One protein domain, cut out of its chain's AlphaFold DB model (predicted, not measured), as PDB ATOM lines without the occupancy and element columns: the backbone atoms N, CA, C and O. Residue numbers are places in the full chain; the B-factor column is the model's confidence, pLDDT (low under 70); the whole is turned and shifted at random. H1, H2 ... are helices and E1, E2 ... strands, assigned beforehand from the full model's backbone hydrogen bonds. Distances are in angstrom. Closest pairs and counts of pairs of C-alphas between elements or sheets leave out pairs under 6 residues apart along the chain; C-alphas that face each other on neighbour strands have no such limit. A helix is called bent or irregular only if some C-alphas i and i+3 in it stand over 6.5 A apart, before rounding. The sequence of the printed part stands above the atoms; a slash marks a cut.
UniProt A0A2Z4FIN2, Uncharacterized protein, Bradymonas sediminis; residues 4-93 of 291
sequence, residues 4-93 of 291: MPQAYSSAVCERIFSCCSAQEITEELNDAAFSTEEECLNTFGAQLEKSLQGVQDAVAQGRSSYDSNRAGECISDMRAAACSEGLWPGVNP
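Overview. This is residues 4 to 93 of the 291 residues of an uncharacterized protein of Bradymonas sediminis (UniProt A0A2Z4FIN2). Three long helices make an elongated body: H1 lies in the middle, between H3 along one side and H4 along the other, with H3 running against the other two. At one end the short helix H2 fills the turn from H1 to H3; at the other end the turn through E1 leads from H3 to H4, and after H4 an unnamed tail, residues 81 to 93, folds back. The printed part has 90 residues with four named helices and one named strand, in the order H1, H2, H3, E1, H4, and its class is mostly helix. It is only just compact, close to loose, with a radius of gyration of the C-alphas of 14.1 A, and it spans 45 by 25 by 21 A.

Along the chain. The longest helix, H3, covers residues 37 to 60, 31.2 A from first to last C-alpha, beginning at C-alpha 37 at (42.905, -2.002, -21.890). H1, residues 4 to 19, is 22.2 A long and begins at C-alpha 4 at (26.406, -0.605, -16.130). H4, residues 68 to 80, is 18.3 A long and ends at C-alpha 80 at (28.885, -4.308, -33.092). H2 covers residues 22 to 32, 14.2 A, and strand E1 residues 64 to 66, 6.9 A. H3 has a kink of 46 degrees near residue 54 and is only just irregular, with C-alphas 51 and 54 6.9 A apart. H2 is irregular too, with C-alphas 28 and 31 7.2 A apart.

Arrangement. H3 touches H1, closest at the C-alphas of Ser 9 and Gly 45, 5.2 A apart. They run opposite ways at a shallow tilt of 32 degrees, only just short of steep. H1 also touches H4, closest at the C-alphas of Ala 11 and Arg 79, 5.7 A apart, and these two run the same way at a shallow tilt of 8 degrees. H3 and H4 are apart. H2 is close to H1 but not clearly touching it: their closest C-alphas, of Ile 16 and Ile 25, are 7.9 A apart. H2 and H3 are near each other, with 5 pairs of C-alphas within 10 A. E1 pairs with no named strand; its closest C-alpha to H3 is that of Ser 64, 5.3 A from that of Ala 58. E1 and H4 meet only through their link. Every O i to N i+4 pair is within hydrogen-bond range in H1 and H4, against 5 of 7 in H2 and 18 of 20 in H3.

Size, cuts and confidence. The two C-alphas farthest apart, those of Gln 23 and Gly 62, are 45.2 A apart. The printed part has no cut, and the four links between named elements are tight. The mean pLDDT of the printed part is 88.6; residue 32 and residues 87 to 91 are under 70.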
ATOM      1  N   MET A   4      26.452  -1.395 -14.892       91.06
ATOM      2  CA  MET A   4      26.406  -0.605 -16.130       91.06
ATOM      3  C   MET A   4      27.720   0.143 -16.394       91.06
ATOM      4  O   MET A   4      28.219  -0.018 -17.507       91.06
ATOM      5  N   PRO A   5      28.329   0.874 -15.428       92.31
ATOM      6  CA  PRO A   5      29.594   1.563 -15.685       92.31
ATOM      7  C   PRO A   5      30.670   0.604 -16.205       92.31
ATOM      8  O   PRO A   5      31.308   0.886 -17.211       92.31
ATOM      9  N   GLN A   6      30.786  -0.579 -15.590       94.25
ATOM     10  CA  GLN A   6      31.750  -1.608 -15.990       94.25
ATOM     11  C   GLN A   6      31.447  -2.223 -17.365       94.25
ATOM     12  O   GLN A   6      32.359  -2.503 -18.137       94.25
ATOM     13  N   ALA A   7      30.173  -2.485 -17.678       95.31
ATOM     14  CA  ALA A   7      29.791  -3.063 -18.966       95.31
ATOM     15  C   ALA A   7      29.998  -2.066 -20.116       95.31
ATOM     16  O   ALA A   7      30.471  -2.451 -21.183       95.31
ATOM     17  N   TYR A   8      29.676  -0.795 -19.874       93.75
ATOM     18  CA  TYR A   8      29.879   0.295 -20.820       93.75
ATOM     19  C   TYR A   8      31.360   0.588 -21.028       93.75
ATOM     20  O   TYR A   8      31.815   0.610 -22.169       93.75
ATOM     21  N   SER A   9      32.137   0.724 -19.948       94.06
ATOM     22  CA  SER A   9      33.582   0.916 -20.063       94.06
ATOM     23  C   SER A   9      34.251  -0.262 -20.761       94.06
ATOM     24  O   SER A   9      35.105  -0.048 -21.613       94.06
ATOM     25  N   SER A  10      33.799  -1.491 -20.498       95.56
ATOM     26  CA  SER A  10      34.257  -2.672 -21.227       95.56
ATOM     27  C   SER A  10      33.982  -2.595 -22.718       95.56
ATOM     28  O   SER A  10      34.904  -2.842 -23.483       95.56
ATOM     29  N   ALA A  11      32.774  -2.226 -23.144       94.56
ATOM     30  CA  ALA A  11      32.473  -2.096 -24.567       94.56
ATOM     31  C   ALA A  11      33.307  -0.995 -25.243       94.56
ATOM     32  O   ALA A  11      33.797  -1.198 -26.350       94.56
ATOM     33  N   VAL A  12      33.504   0.150 -24.581       91.75
ATOM     34  CA  VAL A  12      34.333   1.245 -25.109       91.75
ATOM     35  C   VAL A  12      35.802   0.829 -25.208       91.75
ATOM     36  O   VAL A  12      36.393   0.948 -26.278       91.75
ATOM     37  N   CYS A  13      36.387   0.309 -24.127       93.50
ATOM     38  CA  CYS A  13      37.799  -0.071 -24.093       93.50
ATOM     39  C   CYS A  13      38.104  -1.245 -25.033       93.50
ATOM     40  O   CYS A  13      39.081  -1.177 -25.770       93.50
ATOM     41  N   GLU A  14      37.248  -2.271 -25.083       94.00
ATOM     42  CA  GLU A  14      37.376  -3.380 -26.041       94.00
ATOM     43  C   GLU A  14      37.441  -2.840 -27.476       94.00
ATOM     44  O   GLU A  14      38.331  -3.205 -28.245       94.00
ATOM     45  N   ARG A  15      36.553  -1.899 -27.824       90.62
ATOM     46  CA  ARG A  15      36.562  -1.297 -29.156       90.62
ATOM     47  C   ARG A  15      37.814  -0.488 -29.423       90.62
ATOM     48  O   ARG A  15      38.409  -0.702 -30.469       90.62
ATOM     49  N   ILE A  16      38.226   0.379 -28.499       89.88
ATOM     50  CA  ILE A  16      39.464   1.163 -28.623       89.88
ATOM     51  C   ILE A  16      40.614   0.207 -28.932       89.88
ATOM     52  O   ILE A  16      41.198   0.263 -30.004       89.88
ATOM     53  N   PHE A  17      40.867  -0.788 -28.092       91.88
ATOM     54  CA  PHE A  17      42.010  -1.676 -28.308       91.88
ATOM     55  C   PHE A  17      41.862  -2.627 -29.510       91.88
ATOM     56  O   PHE A  17      42.867  -3.153 -29.986       91.88
ATOM     57  N   SER A  18      40.648  -2.832 -30.034       91.38
ATOM     58  CA  SER A  18      40.416  -3.607 -31.263       91.38
ATOM     59  C   SER A  18      40.497  -2.784 -32.555       91.38
ATOM     60  O   SER A  18      40.841  -3.330 -33.602       91.38
ATOM     61  N   CYS A  19      40.184  -1.489 -32.488       89.19
ATOM     62  CA  CYS A  19      40.113  -0.580 -33.631       89.19
ATOM     63  C   CYS A  19      41.328   0.342 -33.731       89.19
ATOM     64  O   CYS A  19      41.573   0.899 -34.794       89.19
ATOM     65  N   CYS A  20      42.080   0.538 -32.652       87.38
ATOM     66  CA  CYS A  20      43.246   1.407 -32.629       87.38
ATOM     67  C   CYS A  20      44.538   0.635 -32.856       87.38
ATOM     68  O   CYS A  20      44.801  -0.387 -32.216       87.38
ATOM     69  N   SER A  21      45.423   1.210 -33.657       86.88
ATOM     70  CA  SER A  21      46.845   0.915 -33.569       86.88
ATOM     71  C   SER A  21      47.432   1.445 -32.252       86.88
ATOM     72  O   SER A  21      46.936   2.392 -31.640       86.88
ATOM     73  N   ALA A  22      48.552   0.864 -31.817       86.44
ATOM     74  CA  ALA A  22      49.257   1.331 -30.620       86.44
ATOM     75  C   ALA A  22      49.743   2.791 -30.738       86.44
ATOM     76  O   ALA A  22      49.884   3.477 -29.724       86.44
ATOM     77  N   GLN A  23      50.004   3.258 -31.965       84.62
ATOM     78  CA  GLN A  23      50.391   4.639 -32.225       84.62
ATOM     79  C   GLN A  23      49.213   5.589 -31.997       84.62
ATOM     80  O   GLN A  23      49.374   6.542 -31.248       84.62
ATOM     81  N   GLU A  24      48.026   5.276 -32.528       83.38
ATOM     82  CA  GLU A  24      46.814   6.086 -32.322       83.38
ATOM     83  C   GLU A  24      46.420   6.162 -30.844       83.38
ATOM     84  O   GLU A  24      46.107   7.239 -30.351       83.38
ATOM     85  N   ILE A  25      46.512   5.050 -30.098       85.00
ATOM     86  CA  ILE A  25      46.296   5.068 -28.639       85.00
ATOM     87  C   ILE A  25      47.285   6.026 -27.971       85.00
ATOM     88  O   ILE A  25      46.912   6.790 -27.090       85.00
ATOM     89  N   THR A  26      48.550   6.007 -28.385       83.81
ATOM     90  CA  THR A  26      49.557   6.893 -27.793       83.81
ATOM     91  C   THR A  26      49.307   8.354 -28.164       83.81
ATOM     92  O   THR A  26      49.450   9.221 -27.315       83.81
ATOM     93  N   GLU A  27      48.960   8.657 -29.411       81.50
ATOM     94  CA  GLU A  27      48.805  10.035 -29.889       81.50
ATOM     95  C   GLU A  27      47.525  10.689 -29.361       81.50
ATOM     96  O   GLU A  27      47.593  11.792 -28.821       81.50
ATOM     97  N   GLU A  28      46.394   9.986 -29.432       75.00
ATOM     98  CA  GLU A  28      45.074  10.543 -29.114       75.00
ATOM     99  C   GLU A  28      44.696  10.386 -27.633       75.00
ATOM    100  O   GLU A  28      43.988  11.217 -27.065       75.00
ATOM    101  N   LEU A  29      45.176   9.327 -26.966       76.75
ATOM    102  CA  LEU A  29      44.814   9.020 -25.575       76.75
ATOM    103  C   LEU A  29      45.926   9.352 -24.574       76.75
ATOM    104  O   LEU A  29      45.776   9.066 -23.384       76.75
ATOM    105  N   ASN A  30      47.004  10.014 -25.009       70.81
ATOM    106  CA  ASN A  30      48.046  10.516 -24.104       70.81
ATOM    107  C   ASN A  30      47.458  11.406 -22.994       70.81
ATOM    108  O   ASN A  30      47.895  11.330 -21.844       70.81
ATOM    109  N   ASP A  31      46.420  12.183 -23.315       70.62
ATOM    110  CA  ASP A  31      45.704  13.015 -22.345       70.62
ATOM    111  C   ASP A  31      44.702  12.216 -21.493       70.62
ATOM    112  O   ASP A  31      44.357  12.623 -20.382       70.62
ATOM    113  N   ALA A  32      44.262  11.046 -21.968       68.88
ATOM    114  CA  ALA A  32      43.286  10.198 -21.284       68.88
ATOM    115  C   ALA A  32      43.902   9.325 -20.169       68.88
ATOM    116  O   ALA A  32      43.172   8.673 -19.420       68.88
ATOM    117  N   ALA A  33      45.231   9.357 -20.009       79.81
ATOM    118  CA  ALA A  33      45.986   8.711 -18.931       79.81
ATOM    119  C   ALA A  33      45.891   7.170 -18.881       79.81
ATOM    120  O   ALA A  33      46.010   6.577 -17.805       79.81
ATOM    121  N   PHE A  34      45.708   6.507 -20.026       86.44
ATOM    122  CA  PHE A  34      45.789   5.048 -20.129       86.44
ATOM    123  C   PHE A  34      46.486   4.603 -21.418       86.44
ATOM    124  O   PHE A  34      46.338   5.214 -22.469       86.44
ATOM    125  N   SER A  35      47.240   3.507 -21.328       88.19
ATOM    126  CA  SER A  35      47.999   2.910 -22.440       88.19
ATOM    127  C   SER A  35      47.663   1.434 -22.676       88.19
ATOM    128  O   SER A  35      48.100   0.826 -23.654       88.19
ATOM    129  N   THR A  36      46.877   0.846 -21.774       92.50
ATOM    130  CA  THR A  36      46.440  -0.551 -21.825       92.50
ATOM    131  C   THR A  36      44.934  -0.655 -21.617       92.50
ATOM    132  O   THR A  36      44.313   0.244 -21.047       92.50
ATOM    133  N   GLU A  37      44.340  -1.762 -22.061       93.69
ATOM    134  CA  GLU A  37      42.905  -2.002 -21.890       93.69
ATOM    135  C   GLU A  37      42.519  -2.035 -20.405       93.69
ATOM    136  O   GLU A  37      41.516  -1.454 -20.014       93.69
ATOM    137  N   GLU A  38      43.356  -2.630 -19.550       95.50
ATOM    138  CA  GLU A  38      43.133  -2.653 -18.100       95.50
ATOM    139  C   GLU A  38      43.144  -1.241 -17.491       95.50
ATOM    140  O   GLU A  38      42.267  -0.901 -16.694       95.50
ATOM    141  N   GLU A  39      44.102  -0.397 -17.880       93.69
ATOM    142  CA  GLU A  39      44.134   1.007 -17.454       93.69
ATOM    143  C   GLU A  39      42.911   1.777 -17.968       93.69
ATOM    144  O   GLU A  39      42.311   2.529 -17.202       93.69
ATOM    145  N   CYS A  40      42.493   1.541 -19.216       93.25
ATOM    146  CA  CYS A  40      41.280   2.126 -19.787       93.25
ATOM    147  C   CYS A  40      40.049   1.755 -18.955       93.25
ATOM    148  O   CYS A  40      39.305   2.637 -18.530       93.25
ATOM    149  N   LEU A  41      39.861   0.466 -18.651       94.50
ATOM    150  CA  LEU A  41      38.728  -0.020 -17.860       94.50
ATOM    151  C   LEU A  41      38.671   0.642 -16.484       94.50
ATOM    152  O   LEU A  41      37.594   1.041 -16.043       94.50
ATOM    153  N   ASN A  42      39.821   0.766 -15.821       94.00
ATOM    154  CA  ASN A  42      39.909   1.353 -14.490       94.00
ATOM    155  C   ASN A  42      39.646   2.864 -14.518       94.00
ATOM    156  O   ASN A  42      38.817   3.358 -13.754       94.00
ATOM    157  N   THR A  43      40.319   3.597 -15.408       91.56
ATOM    158  CA  THR A  43      40.209   5.058 -15.495       91.56
ATOM    159  C   THR A  43      38.835   5.477 -16.011       91.56
ATOM    160  O   THR A  43      38.134   6.254 -15.361       91.56
ATOM    161  N   PHE A  44      38.411   4.931 -17.152       90.62
ATOM    162  CA  PHE A  44      37.133   5.278 -17.764       90.62
ATOM    163  C   PHE A  44      35.949   4.725 -16.966       90.62
ATOM    164  O   PHE A  44      34.951   5.422 -16.799       90.62
ATOM    165  N   GLY A  45      36.068   3.517 -16.405       92.19
ATOM    166  CA  GLY A  45      35.052   2.948 -15.517       92.19
ATOM    167  C   GLY A  45      34.804   3.815 -14.284       92.19
ATOM    168  O   GLY A  45      33.652   4.129 -13.995       92.19
ATOM    169  N   ALA A  46      35.865   4.277 -13.612       91.69
ATOM    170  CA  ALA A  46      35.742   5.164 -12.454       91.69
ATOM    171  C   ALA A  46      35.151   6.535 -12.821       91.69
ATOM    172  O   ALA A  46      34.295   7.058 -12.104       91.69
ATOM    173  N   GLN A  47      35.573   7.114 -13.951       89.75
ATOM    174  CA  GLN A  47      35.020   8.379 -14.438       89.75
ATOM    175  C   GLN A  47      33.528   8.239 -14.765       89.75
ATOM    176  O   GLN A  47      32.728   9.091 -14.385       89.75
ATOM    177  N   LEU A  48      33.143   7.152 -15.434       90.75
ATOM    178  CA  LEU A  48      31.757   6.884 -15.787       90.75
ATOM    179  C   LEU A  48      30.897   6.594 -14.555       90.75
ATOM    180  O   LEU A  48      29.771   7.077 -14.481       90.75
ATOM    181  N   GLU A  49      31.411   5.850 -13.574       91.62
ATOM    182  CA  GLU A  49      30.726   5.627 -12.298       91.62
ATOM    183  C   GLU A  49      30.437   6.957 -11.593       91.62
ATOM    184  O   GLU A  49      29.300   7.198 -11.186       91.62
ATOM    185  N   LYS A  50      31.418   7.869 -11.559       89.62
ATOM    186  CA  LYS A  50      31.229   9.225 -11.030       89.62
ATOM    187  C   LYS A  50      30.175  10.008 -11.821       89.62
ATOM    188  O   LYS A  50      29.289  10.607 -11.215       89.62
ATOM    189  N   SER A  51      30.239   9.995 -13.153       87.94
ATOM    190  CA  SER A  51      29.273  10.699 -14.011       87.94
ATOM    191  C   SER A  51      27.849  10.154 -13.861       87.94
ATOM    192  O   SER A  51      26.887  10.923 -13.879       87.94
ATOM    193  N   LEU A  52      27.703   8.840 -13.667       90.75
ATOM    194  CA  LEU A  52      26.410   8.180 -13.501       90.75
ATOM    195  C   LEU A  52      25.851   8.278 -12.080       90.75
ATOM    196  O   LEU A  52      24.679   7.957 -11.899       90.75
ATOM    197  N   GLN A  53      26.619   8.737 -11.087       90.94
ATOM    198  CA  GLN A  53      26.143   8.833  -9.704       90.94
ATOM    199  C   GLN A  53      24.839   9.640  -9.598       90.94
ATOM    200  O   GLN A  53      23.889   9.187  -8.963       90.94
ATOM    201  N   GLY A  54      24.743  10.782 -10.290       89.56
ATOM    202  CA  GLY A  54      23.518  11.593 -10.301       89.56
ATOM    203  C   GLY A  54      22.305  10.841 -10.864       89.56
ATOM    204  O   GLY A  54      21.213  10.920 -10.310       89.56
ATOM    205  N   VAL A  55      22.509  10.033 -11.907       92.12
ATOM    206  CA  VAL A  55      21.452   9.203 -12.506       92.12
ATOM    207  C   VAL A  55      21.068   8.043 -11.582       92.12
ATOM    208  O   VAL A  55      19.888   7.725 -11.429       92.12
ATOM    209  N   GLN A  56      22.043   7.418 -10.916       93.19
ATOM    210  CA  GLN A  56      21.781   6.370  -9.929       93.19
ATOM    211  C   GLN A  56      20.940   6.901  -8.763       93.19
ATOM    212  O   GLN A  56      19.976   6.250  -8.348       93.19
ATOM    213  N   ASP A  57      21.260   8.105  -8.288       92.38
ATOM    214  CA  ASP A  57      20.506   8.793  -7.246       92.38
ATOM    215  C   ASP A  57      19.087   9.134  -7.714       92.38
ATOM    216  O   ASP A  57      18.139   8.977  -6.940       92.38
ATOM    217  N   ALA A  58      18.920   9.563  -8.968       95.75
ATOM    218  CA  ALA A  58      17.616   9.829  -9.571       95.75
ATOM    219  C   ALA A  58      16.735   8.573  -9.606       95.75
ATOM    220  O   ALA A  58      15.569   8.608  -9.202       95.75
ATOM    221  N   VAL A  59      17.303   7.436 -10.021       96.62
ATOM    222  CA  VAL A  59      16.611   6.139 -10.033       96.62
ATOM    223  C   VAL A  59      16.255   5.691  -8.616       96.62
ATOM    224  O   VAL A  59      15.125   5.269  -8.373       96.62
ATOM    225  N   ALA A  60      17.175   5.823  -7.655       96.00
ATOM    226  CA  ALA A  60      16.916   5.482  -6.255       96.00
ATOM    227  C   ALA A  60      15.793   6.338  -5.637       96.00
ATOM    228  O   ALA A  60      15.039   5.858  -4.789       96.00
ATOM    229  N   GLN A  61      15.660   7.589  -6.084       96.44
ATOM    230  CA  GLN A  61      14.615   8.526  -5.661       96.44
ATOM    231  C   GLN A  61      13.315   8.399  -6.475       96.44
ATOM    232  O   GLN A  61      12.341   9.085  -6.170       96.44
ATOM    233  N   GLY A  62      13.273   7.525  -7.486       97.69
ATOM    234  CA  GLY A  62      12.110   7.333  -8.354       97.69
ATOM    235  C   GLY A  62      11.852   8.482  -9.334       97.69
ATOM    236  O   GLY A  62      10.746   8.580  -9.861       97.69
ATOM    237  N   ARG A  63      12.846   9.349  -9.572       98.00
ATOM    238  CA  ARG A  63      12.790  10.440 -10.561       98.00
ATOM    239  C   ARG A  63      13.206  10.006 -11.963       98.00
ATOM    240  O   ARG A  63      12.794  10.632 -12.929       98.00
ATOM    241  N   SER A  64      13.923   8.894 -12.076       97.88
ATOM    242  CA  SER A  64      14.216   8.231 -13.348       97.88
ATOM    243  C   SER A  64      13.965   6.730 -13.231       97.88
ATOM    244  O   SER A  64      13.874   6.173 -12.136       97.88
ATOM    245  N   SER A  65      13.875   6.053 -14.370       97.50
ATOM    246  CA  SER A  65      13.901   4.592 -14.452       97.50
ATOM    247  C   SER A  65      15.090   4.118 -15.282       97.50
ATOM    248  O   SER A  65      15.544   4.829 -16.173       97.50
ATOM    249  N   TYR A  66      15.596   2.925 -14.964       96.50
ATOM    250  CA  TYR A  66      16.660   2.250 -15.709       96.50
ATOM    251  C   TYR A  66      16.084   1.022 -16.412       96.50
ATOM    252  O   TYR A  66      15.554   0.124 -15.748       96.50
ATOM    253  N   ASP A  67      16.218   0.963 -17.734       96.62
ATOM    254  CA  ASP A  67      15.833  -0.196 -18.535       96.62
ATOM    255  C   ASP A  67      17.060  -1.074 -18.815       96.62
ATOM    256  O   ASP A  67      17.922  -0.764 -19.640       96.62
ATOM    257  N   SER A  68      17.145  -2.211 -18.119       95.62
ATOM    258  CA  SER A  68      18.276  -3.129 -18.265       95.62
ATOM    259  C   SER A  68      18.346  -3.819 -19.625       95.62
ATOM    260  O   SER A  68      19.432  -4.244 -20.015       95.62
ATOM    261  N   ASN A  69      17.218  -3.978 -20.323       95.50
ATOM    262  CA  ASN A  69      17.206  -4.614 -21.638       95.50
ATOM    263  C   ASN A  69      17.771  -3.647 -22.675       95.50
ATOM    264  O   ASN A  69      18.682  -4.023 -23.408       95.50
ATOM    265  N   ARG A  70      17.322  -2.386 -22.647       95.69
ATOM    266  CA  ARG A  70      17.870  -1.321 -23.500       95.69
ATOM    267  C   ARG A  70      19.344  -1.065 -23.228       95.69
ATOM    268  O   ARG A  70      20.114  -0.903 -24.161       95.69
ATOM    269  N   ALA A  71      19.768  -1.127 -21.964       95.81
ATOM    270  CA  ALA A  71      21.191  -1.090 -21.638       95.81
ATOM    271  C   ALA A  71      21.958  -2.243 -22.304       95.81
ATOM    272  O   ALA A  71      23.020  -2.026 -22.876       95.81
ATOM    273  N   GLY A  72      21.421  -3.466 -22.267       95.94
ATOM    274  CA  GLY A  72      22.024  -4.616 -22.945       95.94
ATOM    275  C   GLY A  72      22.118  -4.442 -24.463       95.94
ATOM    276  O   GLY A  72      23.153  -4.767 -25.041       95.94
ATOM    277  N   GLU A  73      21.070  -3.902 -25.088       95.94
ATOM    278  CA  GLU A  73      21.034  -3.571 -26.519       95.94
ATOM    279  C   GLU A  73      22.065  -2.492 -26.868       95.94
ATOM    280  O   GLU A  73      22.904  -2.736 -27.724       95.94
ATOM    281  N   CYS A  74      22.102  -1.379 -26.128       95.50
ATOM    282  CA  CYS A  74      23.117  -0.330 -26.265       95.50
ATOM    283  C   CYS A  74      24.543  -0.895 -26.213       95.50
ATOM    284  O   CYS A  74      25.339  -0.668 -27.118       95.50
ATOM    285  N   ILE A  75      24.865  -1.704 -25.198       95.25
ATOM    286  CA  ILE A  75      26.190  -2.330 -25.075       95.25
ATOM    287  C   ILE A  75      26.491  -3.277 -26.246       95.25
ATOM    288  O   ILE A  75      27.634  -3.355 -26.701       95.25
ATOM    289  N   SER A  76      25.488  -4.011 -26.728       95.50
ATOM    290  CA  SER A  76      25.633  -4.893 -27.887       95.50
ATOM    291  C   SER A  76      25.892  -4.101 -29.168       95.50
ATOM    292  O   SER A  76      26.802  -4.450 -29.916       95.50
ATOM    293  N   ASP A  77      25.129  -3.036 -29.402       94.06
ATOM    294  CA  ASP A  77      25.247  -2.187 -30.585       94.06
ATOM    295  C   ASP A  77      26.576  -1.444 -30.592       94.06
ATOM    296  O   ASP A  77      27.249  -1.410 -31.617       94.06
ATOM    297  N   MET A  78      27.017  -0.946 -29.432       92.19
ATOM    298  CA  MET A  78      28.354  -0.385 -29.287       92.19
ATOM    299  C   MET A  78      29.404  -1.397 -29.734       92.19
ATOM    300  O   MET A  78      30.188  -1.082 -30.616       92.19
ATOM    301  N   ARG A  79      29.404  -2.627 -29.201       93.69
ATOM    302  CA  ARG A  79      30.375  -3.660 -29.608       93.69
ATOM    303  C   ARG A  79      30.292  -4.040 -31.089       93.69
ATOM    304  O   ARG A  79      31.299  -4.450 -31.656       93.69
ATOM    305  N   ALA A  80      29.108  -3.960 -31.692       92.88
ATOM    306  CA  ALA A  80      28.885  -4.308 -33.092       92.88
ATOM    307  C   ALA A  80      29.249  -3.180 -34.072       92.88
ATOM    308  O   ALA A  80      29.445  -3.458 -35.256       92.88
ATOM    309  N   ALA A  81      29.328  -1.936 -33.595       89.44
ATOM    310  CA  ALA A  81      29.612  -0.770 -34.415       89.44
ATOM    311  C   ALA A  81      31.011  -0.849 -35.050       89.44
ATOM    312  O   ALA A  81      32.004  -1.222 -34.409       89.44
ATOM    313  N   ALA A  82      31.097  -0.473 -36.325       87.69
ATOM    314  CA  ALA A  82      32.337  -0.545 -37.091       87.69
ATOM    315  C   ALA A  82      33.378   0.448 -36.549       87.69
ATOM    316  O   ALA A  82      33.024   1.483 -35.986       87.69
ATOM    317  N   CYS A  83      34.674   0.182 -36.745       85.12
ATOM    318  CA  CYS A  83      35.727   1.117 -36.320       85.12
ATOM    319  C   CYS A  83      35.576   2.508 -36.969       85.12
ATOM    320  O   CYS A  83      35.892   3.518 -36.351       85.12
ATOM    321  N   SER A  84      34.994   2.573 -38.173       80.75
ATOM    322  CA  SER A  84      34.698   3.819 -38.893       80.75
ATOM    323  C   SER A  84      33.578   4.669 -38.281       80.75
ATOM    324  O   SER A  84      33.443   5.828 -38.646       80.75
ATOM    325  N   GLU A  85      32.759   4.116 -37.383       76.88
ATOM    326  CA  GLU A  85      31.644   4.838 -36.736       76.88
ATOM    327  C   GLU A  85      32.102   5.599 -35.478       76.88
ATOM    328  O   GLU A  85      31.321   6.307 -34.845       76.88
ATOM    329  N   GLY A  86      33.386   5.462 -35.126       71.75
ATOM    330  CA  GLY A  86      34.026   6.094 -33.986       71.75
ATOM    331  C   GLY A  86      33.533   5.603 -32.622       71.75
ATOM    332  O   GLY A  86      32.568   4.844 -32.482       71.75
ATOM    333  N   LEU A  87      34.301   5.969 -31.592       68.31
ATOM    334  CA  LEU A  87      34.264   5.293 -30.287       68.31
ATOM    335  C   LEU A  87      33.956   6.220 -29.112       68.31
ATOM    336  O   LEU A  87      33.571   5.745 -28.044       68.31
ATOM    337  N   TRP A  88      34.157   7.526 -29.292       69.69
ATOM    338  CA  TRP A  88      34.179   8.466 -28.181       69.69
ATOM    339  C   TRP A  88      32.830   9.165 -27.971       69.69
ATOM    340  O   TRP A  88      32.301   9.758 -28.923       69.69
ATOM    341  N   PRO A  89      32.285   9.151 -26.739       64.25
ATOM    342  CA  PRO A  89      31.121   9.953 -26.386       64.25
ATOM    343  C   PRO A  89      31.357  11.436 -26.699       64.25
ATOM    344  O   PRO A  89      32.413  11.981 -26.383       64.25
ATOM    345  N   GLY A  90      30.375  12.089 -27.324       64.12
ATOM    346  CA  GLY A  90      30.420  13.520 -27.652       64.12
ATOM    347  C   GLY A  90      31.068  13.863 -28.997       64.12
ATOM    348  O   GLY A  90      30.815  14.946 -29.512       64.12
ATOM    349  N   VAL A  91      31.834  12.943 -29.597       68.06
ATOM    350  CA  VAL A  91      32.327  13.094 -30.981       68.06
ATOM    351  C   VAL A  91      31.355  12.450 -31.961       68.06
ATOM    352  O   VAL A  91      30.988  13.060 -32.958       68.06
ATOM    353  N   ASN A  92      30.900  11.235 -31.646       73.50
ATOM    354  CA  ASN A  92      29.878  10.545 -32.422       73.50
ATOM    355  C   ASN A  92      28.589  10.439 -31.610       73.50
ATOM    356  O   ASN A  92      28.654  10.283 -30.382       73.50
ATOM    357  N   PRO A  93      27.420  10.514 -32.270       75.88
ATOM    358  CA  PRO A  93      26.175  10.178 -31.606       75.88
ATOM    359  C   PRO A  93      26.270   8.741 -31.088       75.88
ATOM    360  O   PRO A  93      26.780   7.849 -31.770       75.88
TER     361      PRO A  93